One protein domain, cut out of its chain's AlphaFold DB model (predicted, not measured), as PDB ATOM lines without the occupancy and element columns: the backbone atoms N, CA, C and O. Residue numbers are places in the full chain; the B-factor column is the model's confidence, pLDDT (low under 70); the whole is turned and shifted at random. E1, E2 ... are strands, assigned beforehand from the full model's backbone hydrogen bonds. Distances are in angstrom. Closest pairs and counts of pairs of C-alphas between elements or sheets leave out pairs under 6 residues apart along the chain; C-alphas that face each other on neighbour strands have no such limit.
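This is residues 678 to 746 of the 906 residues of the protein "Protein kinase domain-containing protein" of Triticum turgidum subsp. durum (UniProt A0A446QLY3). With little regular structure, the chain winds in short stacked turns: parallel strands E1, E2 and E4, side by side in that order, form one wall, and long links fold back over it. The 69 printed residues include no named helix and four named strands, E1 to E4, with 16 residues: all strand. The whole is compact, radius of gyration of the C-alphas 10.5 A, spanning 30 by 22 by 16 A.

Residues 679 to 680 pair parallel with 692 to 693 of E1, residues 692 to 695. E1 and E2, residues 714 to 717, are parallel at 13 degrees, with N 695 and O 716 within hydrogen-bond range at 2.9 A. E2 runs on into E3, residues 720 to 724, at 98 degrees; E3 pairs with no named strand. E2 and E4, residues 738 to 740, are parallel at 5 degrees, with N 715 and O 738 within range at 3.0 A.

E1, 10.1 A long, begins at C-alpha 692 (13.844, -7.049, -30.523). E2 spans 10.3 A, E3 7.7 A and E4 6.5 A, ending at C-alpha 740 (10.296, 1.822, -24.016).

The printed part has no cut. Links E1 to E2 and E3 to E4 are long. Residues 681 to 689, 705 and 707 have pLDDT under 70.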
ATOM      1  N   GLN A 678      15.938 -13.711 -32.908       76.69
ATOM      2  CA  GLN A 678      15.276 -12.421 -33.143       76.69
ATOM      3  C   GLN A 678      15.495 -11.428 -31.999       76.69
ATOM      4  O   GLN A 678      15.146 -10.256 -32.153       76.69
ATOM      5  N   PHE A 679      16.069 -11.864 -30.881       78.19
ATOM      6  CA  PHE A 679      16.203 -11.080 -29.664       78.19
ATOM      7  C   PHE A 679      17.682 -10.918 -29.248       78.19
ATOM      8  O   PHE A 679      18.475 -11.835 -29.438       78.19
ATOM      9  N   ASN A 680      18.060  -9.759 -28.694       74.94
ATOM     10  CA  ASN A 680      19.398  -9.509 -28.135       74.94
ATOM     11  C   ASN A 680      19.318  -8.800 -26.762       74.94
ATOM     12  O   ASN A 680      18.773  -7.697 -26.685       74.94
ATOM     13  N   ASP A 681      19.875  -9.410 -25.705       65.94
ATOM     14  CA  ASP A 681      20.017  -8.873 -24.327       65.94
ATOM     15  C   ASP A 681      21.466  -8.676 -23.869       65.94
ATOM     16  O   ASP A 681      21.724  -7.971 -22.888       65.94
ATOM     17  N   LYS A 682      22.413  -9.355 -24.515       55.88
ATOM     18  CA  LYS A 682      23.834  -9.289 -24.194       55.88
ATOM     19  C   LYS A 682      24.412  -8.223 -25.108       55.88
ATOM     20  O   LYS A 682      24.280  -8.340 -26.319       55.88
ATOM     21  N   GLY A 683      25.090  -7.206 -24.575       47.22
ATOM     22  CA  GLY A 683      25.751  -6.139 -25.354       47.22
ATOM     23  C   GLY A 683      26.788  -6.602 -26.403       47.22
ATOM     24  O   GLY A 683      27.546  -5.787 -26.915       47.22
ATOM     25  N   SER A 684      26.848  -7.897 -26.717       45.41
ATOM     26  CA  SER A 684      27.404  -8.465 -27.939       45.41
ATOM     27  C   SER A 684      26.692  -7.962 -29.198       45.41
ATOM     28  O   SER A 684      25.491  -7.689 -29.196       45.41
ATOM     29  N   VAL A 685      27.452  -7.899 -30.294       51.25
ATOM     30  CA  VAL A 685      26.982  -7.454 -31.609       51.25
ATOM     31  C   VAL A 685      25.819  -8.337 -32.080       51.25
ATOM     32  O   VAL A 685      26.016  -9.482 -32.484       51.25
ATOM     33  N   GLY A 686      24.600  -7.800 -32.032       54.09
ATOM     34  CA  GLY A 686      23.398  -8.466 -32.513       54.09
ATOM     35  C   GLY A 686      23.461  -8.667 -34.026       54.09
ATOM     36  O   GLY A 686      23.734  -7.727 -34.777       54.09
ATOM     37  N   GLY A 687      23.213  -9.900 -34.473       57.56
ATOM     38  CA  GLY A 687      23.252 -10.265 -35.890       57.56
ATOM     39  C   GLY A 687      22.107  -9.664 -36.719       57.56
ATOM     40  O   GLY A 687      21.108  -9.177 -36.193       57.56
ATOM     41  N   ASN A 688      22.204  -9.773 -38.051       59.53
ATOM     42  CA  ASN A 688      21.268  -9.163 -39.017       59.53
ATOM     43  C   ASN A 688      19.786  -9.592 -38.886       59.53
ATOM     44  O   ASN A 688      18.917  -8.947 -39.476       59.53
ATOM     45  N   LYS A 689      19.485 -10.667 -38.142       67.00
ATOM     46  CA  LYS A 689      18.123 -11.186 -37.910       67.00
ATOM     47  C   LYS A 689      17.435 -10.603 -36.663       67.00
ATOM     48  O   LYS A 689      16.251 -10.873 -36.460       67.00
ATOM     49  N   CYS A 690      18.140  -9.809 -35.855       80.19
ATOM     50  CA  CYS A 690      17.598  -9.225 -34.630       80.19
ATOM     51  C   CYS A 690      16.458  -8.233 -34.933       80.19
ATOM     52  O   CYS A 690      16.586  -7.351 -35.783       80.19
ATOM     53  N   ARG A 691      15.332  -8.395 -34.231       87.50
ATOM     54  CA  ARG A 691      14.130  -7.550 -34.319       87.50
ATOM     55  C   ARG A 691      13.746  -6.922 -32.983       87.50
ATOM     56  O   ARG A 691      13.035  -5.919 -32.987       87.50
ATOM     57  N   TYR A 692      14.183  -7.495 -31.869       91.31
ATOM     58  CA  TYR A 692      13.844  -7.049 -30.523       91.31
ATOM     59  C   TYR A 692      15.123  -6.891 -29.709       91.31
ATOM     60  O   TYR A 692      15.991  -7.764 -29.747       91.31
ATOM     61  N   ALA A 693      15.248  -5.788 -28.985       89.81
ATOM     62  CA  ALA A 693      16.455  -5.468 -28.238       89.81
ATOM     63  C   ALA A 693      16.115  -5.000 -26.823       89.81
ATOM     64  O   ALA A 693      15.217  -4.176 -26.648       89.81
ATOM     65  N   LEU A 694      16.872  -5.500 -25.846       89.19
ATOM     66  CA  LEU A 694      16.879  -5.029 -24.463       89.19
ATOM     67  C   LEU A 694      18.302  -4.582 -24.115       89.19
ATOM     68  O   LEU A 694      19.207  -5.412 -24.037       89.19
ATOM     69  N   LEU A 695      18.513  -3.280 -23.925       87.38
ATOM     70  CA  LEU A 695      19.845  -2.700 -23.723       87.38
ATOM     71  C   LEU A 695      20.039  -2.168 -22.303       87.38
ATOM     72  O   LEU A 695      19.108  -1.670 -21.682       87.38
ATOM     73  N   THR A 696      21.276  -2.227 -21.814       84.81
ATOM     74  CA  THR A 696      21.690  -1.671 -20.512       84.81
ATOM     75  C   THR A 696      22.379  -0.309 -20.629       84.81
ATOM     76  O   THR A 696      22.891   0.220 -19.647       84.81
ATOM     77  N   ASP A 697      22.443   0.251 -21.840       83.19
ATOM     78  CA  ASP A 697      23.089   1.532 -22.099       83.19
ATOM     79  C   ASP A 697      22.309   2.349 -23.135       83.19
ATOM     80  O   ASP A 697      22.265   2.012 -24.319       83.19
ATOM     81  N   CYS A 698      21.711   3.448 -22.678       86.69
ATOM     82  CA  CYS A 698      20.961   4.401 -23.494       86.69
ATOM     83  C   CYS A 698      21.792   5.616 -23.952       86.69
ATOM     84  O   CYS A 698      21.249   6.570 -24.522       86.69
ATOM     85  N   SER A 699      23.107   5.604 -23.715       85.19
ATOM     86  CA  SER A 699      24.028   6.676 -24.107       85.19
ATOM     87  C   SER A 699      24.751   6.396 -25.428       85.19
ATOM     88  O   SER A 699      25.131   7.333 -26.140       85.19
ATOM     89  N   ASN A 700      24.903   5.123 -25.798       84.38
ATOM     90  CA  ASN A 700      25.657   4.708 -26.975       84.38
ATOM     91  C   ASN A 700      24.781   4.528 -28.231       84.38
ATOM     92  O   ASN A 700      23.636   4.089 -28.140       84.38
ATOM     93  N   PRO A 701      25.298   4.853 -29.432       83.25
ATOM     94  CA  PRO A 701      24.625   4.540 -30.690       83.25
ATOM     95  C   PRO A 701      24.356   3.043 -30.892       83.25
ATOM     96  O   PRO A 701      25.245   2.222 -30.681       83.25
ATOM     97  N   LEU A 702      23.184   2.688 -31.439       82.44
ATOM     98  CA  LEU A 702      22.831   1.284 -31.737       82.44
ATOM     99  C   LEU A 702      23.816   0.592 -32.683       82.44
ATOM    100  O   LEU A 702      23.947  -0.624 -32.655       82.44
ATOM    101  N   GLN A 703      24.511   1.353 -33.527       78.69
ATOM    102  CA  GLN A 703      25.502   0.828 -34.470       78.69
ATOM    103  C   GLN A 703      26.676   0.124 -33.773       78.69
ATOM    104  O   GLN A 703      27.319  -0.721 -34.385       78.69
ATOM    105  N   PHE A 704      26.943   0.437 -32.501       73.00
ATOM    106  CA  PHE A 704      27.944  -0.283 -31.712       73.00
ATOM    107  C   PHE A 704      27.461  -1.667 -31.274       73.00
ATOM    108  O   PHE A 704      28.270  -2.580 -31.134       73.00
ATOM    109  N   SER A 705      26.149  -1.830 -31.101       68.88
ATOM    110  CA  SER A 705      25.536  -3.062 -30.603       68.88
ATOM    111  C   SER A 705      24.913  -3.915 -31.711       68.88
ATOM    112  O   SER A 705      24.565  -5.063 -31.456       68.88
ATOM    113  N   PHE A 706      24.755  -3.394 -32.934       73.38
ATOM    114  CA  PHE A 706      24.036  -4.068 -34.022       73.38
ATOM    115  C   PHE A 706      24.657  -3.806 -35.396       73.38
ATOM    116  O   PHE A 706      24.925  -2.662 -35.759       73.38
ATOM    117  N   THR A 707      24.768  -4.857 -36.216       68.19
ATOM    118  CA  THR A 707      25.202  -4.745 -37.623       68.19
ATOM    119  C   THR A 707      24.137  -4.125 -38.529       68.19
ATOM    120  O   THR A 707      24.470  -3.446 -39.495       68.19
ATOM    121  N   SER A 708      22.853  -4.345 -38.222       77.81
ATOM    122  CA  SER A 708      21.706  -3.836 -38.993       77.81
ATOM    123  C   SER A 708      20.621  -3.248 -38.075       77.81
ATOM    124  O   SER A 708      19.532  -3.817 -37.965       77.81
ATOM    125  N   PRO A 709      20.866  -2.098 -37.413       80.38
ATOM    126  CA  PRO A 709      19.921  -1.510 -36.458       80.38
ATOM    127  C   PRO A 709      18.577  -1.109 -37.089       80.38
ATOM    128  O   PRO A 709      17.581  -0.981 -36.384       80.38
ATOM    129  N   ALA A 710      18.516  -0.955 -38.416       83.81
ATOM    130  CA  ALA A 710      17.291  -0.629 -39.141       83.81
ATOM    131  C   ALA A 710      16.195  -1.712 -39.036       83.81
ATOM    132  O   ALA A 710      15.025  -1.378 -39.209       83.81
ATOM    133  N   ASN A 711      16.548  -2.969 -38.733       84.56
ATOM    134  CA  ASN A 711      15.602  -4.092 -38.628       84.56
ATOM    135  C   ASN A 711      14.899  -4.190 -37.260       84.56
ATOM    136  O   ASN A 711      13.962  -4.983 -37.113       84.56
ATOM    137  N   ILE A 712      15.332  -3.402 -36.271       90.88
ATOM    138  CA  ILE A 712      14.781  -3.425 -34.912       90.88
ATOM    139  C   ILE A 712      13.359  -2.851 -34.924       90.88
ATOM    140  O   ILE A 712      13.119  -1.753 -35.427       90.88
ATOM    141  N   LYS A 713      12.420  -3.609 -34.354       95.12
ATOM    142  CA  LYS A 713      10.993  -3.284 -34.229       95.12
ATOM    143  C   LYS A 713      10.586  -2.910 -32.806       95.12
ATOM    144  O   LYS A 713       9.692  -2.081 -32.656       95.12
ATOM    145  N   ALA A 714      11.224  -3.494 -31.790       96.69
ATOM    146  CA  ALA A 714      11.031  -3.120 -30.390       96.69
ATOM    147  C   ALA A 714      12.377  -2.890 -29.708       96.69
ATOM    148  O   ALA A 714      13.288  -3.709 -29.853       96.69
ATOM    149  N   LEU A 715      12.479  -1.793 -28.965       95.38
ATOM    150  CA  LEU A 715      13.662  -1.425 -28.203       95.38
ATOM    151  C   LEU A 715      13.249  -1.061 -26.782       95.38
ATOM    152  O   LEU A 715      12.448  -0.149 -26.581       95.38
ATOM    153  N   HIS A 716      13.812  -1.793 -25.831       93.88
ATOM    154  CA  HIS A 716      13.645  -1.603 -24.399       93.88
ATOM    155  C   HIS A 716      14.998  -1.288 -23.775       93.88
ATOM    156  O   HIS A 716      16.039  -1.765 -24.242       93.88
ATOM    157  N   PHE A 717      14.977  -0.525 -22.692       89.88
ATOM    158  CA  PHE A 717      16.143  -0.305 -21.850       89.88
ATOM    159  C   PHE A 717      15.895  -0.873 -20.458       89.88
ATOM    160  O   PHE A 717      14.772  -0.861 -19.969       89.88
ATOM    161  N   ARG A 718      16.957  -1.362 -19.820       83.50
ATOM    162  CA  ARG A 718      16.970  -1.749 -18.406       83.50
ATOM    163  C   ARG A 718      18.169  -1.124 -17.718       83.50
ATOM    164  O   ARG A 718      19.178  -0.865 -18.369       83.50
ATOM    165  N   ASP A 719      18.062  -0.883 -16.418       77.38
ATOM    166  CA  ASP A 719      19.173  -0.415 -15.578       77.38
ATOM    167  C   ASP A 719      19.865   0.874 -16.084       77.38
ATOM    168  O   ASP A 719      21.015   1.160 -15.748       77.38
ATOM    169  N   CYS A 720      19.161   1.691 -16.878       81.06
ATOM    170  CA  CYS A 720      19.677   2.920 -17.495       81.06
ATOM    171  C   CYS A 720      19.372   4.182 -16.667       81.06
ATOM    172  O   CYS A 720      19.493   5.308 -17.149       81.06
ATOM    173  N   SER A 721      18.986   4.025 -15.400       75.12
ATOM    174  CA  SER A 721      18.612   5.136 -14.516       75.12
ATOM    175  C   SER A 721      19.789   6.058 -14.170       75.12
ATOM    176  O   SER A 721      19.586   7.210 -13.789       75.12
ATOM    177  N   ASN A 722      21.022   5.575 -14.347       76.31
ATOM    178  CA  ASN A 722      22.256   6.329 -14.109       76.31
ATOM    179  C   ASN A 722      22.903   6.879 -15.394       76.31
ATOM    180  O   ASN A 722      23.911   7.582 -15.314       76.31
ATOM    181  N   THR A 723      22.361   6.564 -16.573       80.81
ATOM    182  CA  THR A 723      22.908   6.976 -17.872       80.81
ATOM    183  C   THR A 723      21.950   7.931 -18.573       80.81
ATOM    184  O   THR A 723      20.743   7.722 -18.633       80.81
ATOM    185  N   GLN A 724      22.488   9.039 -19.088       87.69
ATOM    186  CA  GLN A 724      21.675  10.023 -19.796       87.69
ATOM    187  C   GLN A 724      21.300   9.506 -21.188       87.69
ATOM    188  O   GLN A 724      22.183   9.167 -21.981       87.69
ATOM    189  N   LEU A 725      20.004   9.556 -21.506       91.62
ATOM    190  CA  LEU A 725      19.490   9.211 -22.829       91.62
ATOM    191  C   LEU A 725      20.111  10.096 -23.919       91.62
ATOM    192  O   LEU A 725      20.034  11.327 -23.859       91.62
ATOM    193  N   ARG A 726      20.666   9.474 -24.963       89.75
ATOM    194  CA  ARG A 726      21.107  10.165 -26.184       89.75
ATOM    195  C   ARG A 726      20.265   9.754 -27.382       89.75
ATOM    196  O   ARG A 726      19.970   8.581 -27.570       89.75
ATOM    197  N   GLY A 727      19.952  10.703 -28.264       85.12
ATOM    198  CA  GLY A 727      19.146  10.432 -29.464       85.12
ATOM    199  C   GLY A 727      19.743   9.378 -30.405       85.12
ATOM    200  O   GLY A 727      19.021   8.604 -31.034       85.12
ATOM    201  N   SER A 728      21.074   9.275 -30.444       86.56
ATOM    202  CA  SER A 728      21.777   8.237 -31.202       86.56
ATOM    203  C   SER A 728      21.461   6.809 -30.741       86.56
ATOM    204  O   SER A 728      21.648   5.878 -31.523       86.56
ATOM    205  N   ALA A 729      20.963   6.625 -29.514       87.31
ATOM    206  CA  ALA A 729      20.615   5.319 -28.955       87.31
ATOM    207  C   ALA A 729      19.389   4.668 -29.610       87.31
ATOM    208  O   ALA A 729      19.119   3.499 -29.366       87.31
ATOM    209  N   PHE A 730      18.648   5.391 -30.453       92.25
ATOM    210  CA  PHE A 730      17.515   4.828 -31.196       92.25
ATOM    211  C   PHE A 730      17.345   5.393 -32.613       92.25
ATOM    212  O   PHE A 730      16.641   4.795 -33.425       92.25
ATOM    213  N   SER A 731      18.006   6.503 -32.969       90.88
ATOM    214  CA  SER A 731      17.779   7.212 -34.241       90.88
ATOM    215  C   SER A 731      17.996   6.372 -35.509       90.88
ATOM    216  O   SER A 731      17.398   6.667 -36.550       90.88
ATOM    217  N   SER A 732      18.841   5.337 -35.452       89.88
ATOM    218  CA  SER A 732      19.127   4.445 -36.583       89.88
ATOM    219  C   SER A 732      18.085   3.338 -36.788       89.88
ATOM    220  O   SER A 732      18.083   2.710 -37.846       89.88
ATOM    221  N   ALA A 733      17.194   3.089 -35.824       91.25
ATOM    222  CA  ALA A 733      16.170   2.047 -35.909       91.25
ATOM    223  C   ALA A 733      14.940   2.527 -36.699       91.25
ATOM    224  O   ALA A 733      13.885   2.817 -36.146       91.25
ATOM    225  N   LYS A 734      15.064   2.647 -38.025       90.88
ATOM    226  CA  LYS A 734      14.004   3.232 -38.871       90.88
ATOM    227  C   LYS A 734      12.704   2.412 -38.941       90.88
ATOM    228  O   LYS A 734      11.667   2.989 -39.256       90.88
ATOM    229  N   CYS A 735      12.740   1.118 -38.614       93.88
ATOM    230  CA  CYS A 735      11.549   0.260 -38.539       93.88
ATOM    231  C   CYS A 735      10.977   0.111 -37.115       93.88
ATOM    232  O   CYS A 735      10.163  -0.788 -36.876       93.88
ATOM    233  N   LEU A 736      11.415   0.948 -36.166       96.31
ATOM    234  CA  LEU A 736      11.004   0.844 -34.770       96.31
ATOM    235  C   LEU A 736       9.514   1.154 -34.610       96.31
ATOM    236  O   LEU A 736       9.032   2.173 -35.100       96.31
ATOM    237  N   ARG A 737       8.801   0.272 -33.906       98.06
ATOM    238  CA  ARG A 737       7.365   0.378 -33.600       98.06
ATOM    239  C   ARG A 737       7.103   0.551 -32.108       98.06
ATOM    240  O   ARG A 737       6.147   1.234 -31.754       98.06
ATOM    241  N   VAL A 738       7.949  -0.039 -31.265       98.50
ATOM    242  CA  VAL A 738       7.891   0.049 -29.800       98.50
ATOM    243  C   VAL A 738       9.198   0.639 -29.282       98.50
ATOM    244  O   VAL A 738      10.266   0.082 -29.545       98.50
ATOM    245  N   LEU A 739       9.104   1.742 -28.542       97.81
ATOM    246  CA  LEU A 739      10.216   2.331 -27.803       97.81
ATOM    247  C   LEU A 739       9.815   2.501 -26.336       97.81
ATOM    248  O   LEU A 739       8.930   3.302 -26.023       97.81
ATOM    249  N   ASP A 740      10.485   1.757 -25.462       95.88
ATOM    250  CA  ASP A 740      10.296   1.822 -24.016       95.88
ATOM    251  C   ASP A 740      11.526   2.446 -23.347       95.88
ATOM    252  O   ASP A 740      12.634   1.907 -23.412       95.88
ATOM    253  N   LEU A 741      11.327   3.621 -22.748       94.75
ATOM    254  CA  LEU A 741      12.331   4.420 -22.045       94.75
ATOM    255  C   LEU A 741      12.052   4.492 -20.532       94.75
ATOM    256  O   LEU A 741      12.607   5.365 -19.866       94.75
ATOM    257  N   SER A 742      11.192   3.623 -19.988       89.00
ATOM    258  CA  SER A 742      10.783   3.621 -18.569       89.00
ATOM    259  C   SER A 742      11.953   3.600 -17.583       89.00
ATOM    260  O   SER A 742      11.925   4.306 -16.574       89.00
ATOM    261  N   GLU A 743      13.001   2.845 -17.907       86.06
ATOM    262  CA  GLU A 743      14.202   2.673 -17.080       86.06
ATOM    263  C   GLU A 743      15.357   3.623 -17.461       86.06
ATOM    264  O   GLU A 743      16.496   3.415 -17.042       86.06
ATOM    265  N   CYS A 744      15.103   4.667 -18.257       89.44
ATOM    266  CA  CYS A 744      16.112   5.648 -18.678       89.44
ATOM    267  C   CYS A 744      16.042   6.954 -17.876       89.44
ATOM    268  O   CYS A 744      14.965   7.450 -17.545       89.44
ATOM    269  N   LEU A 745      17.191   7.613 -17.676       88.56
ATOM    270  CA  LEU A 745      17.216   9.009 -17.232       88.56
ATOM    271  C   LEU A 745      16.980   9.968 -18.414       88.56
ATOM    272  O   LEU A 745      17.905  10.321 -19.156       88.56
ATOM    273  N   ILE A 746      15.735  10.426 -18.573       92.81
ATOM    274  CA  ILE A 746      15.323  11.313 -19.673       92.81
ATOM    275  C   ILE A 746      15.470  12.785 -19.262       92.81
ATOM    276  O   ILE A 746      14.532  13.412 -18.769       92.81
TER     277      ILE A 746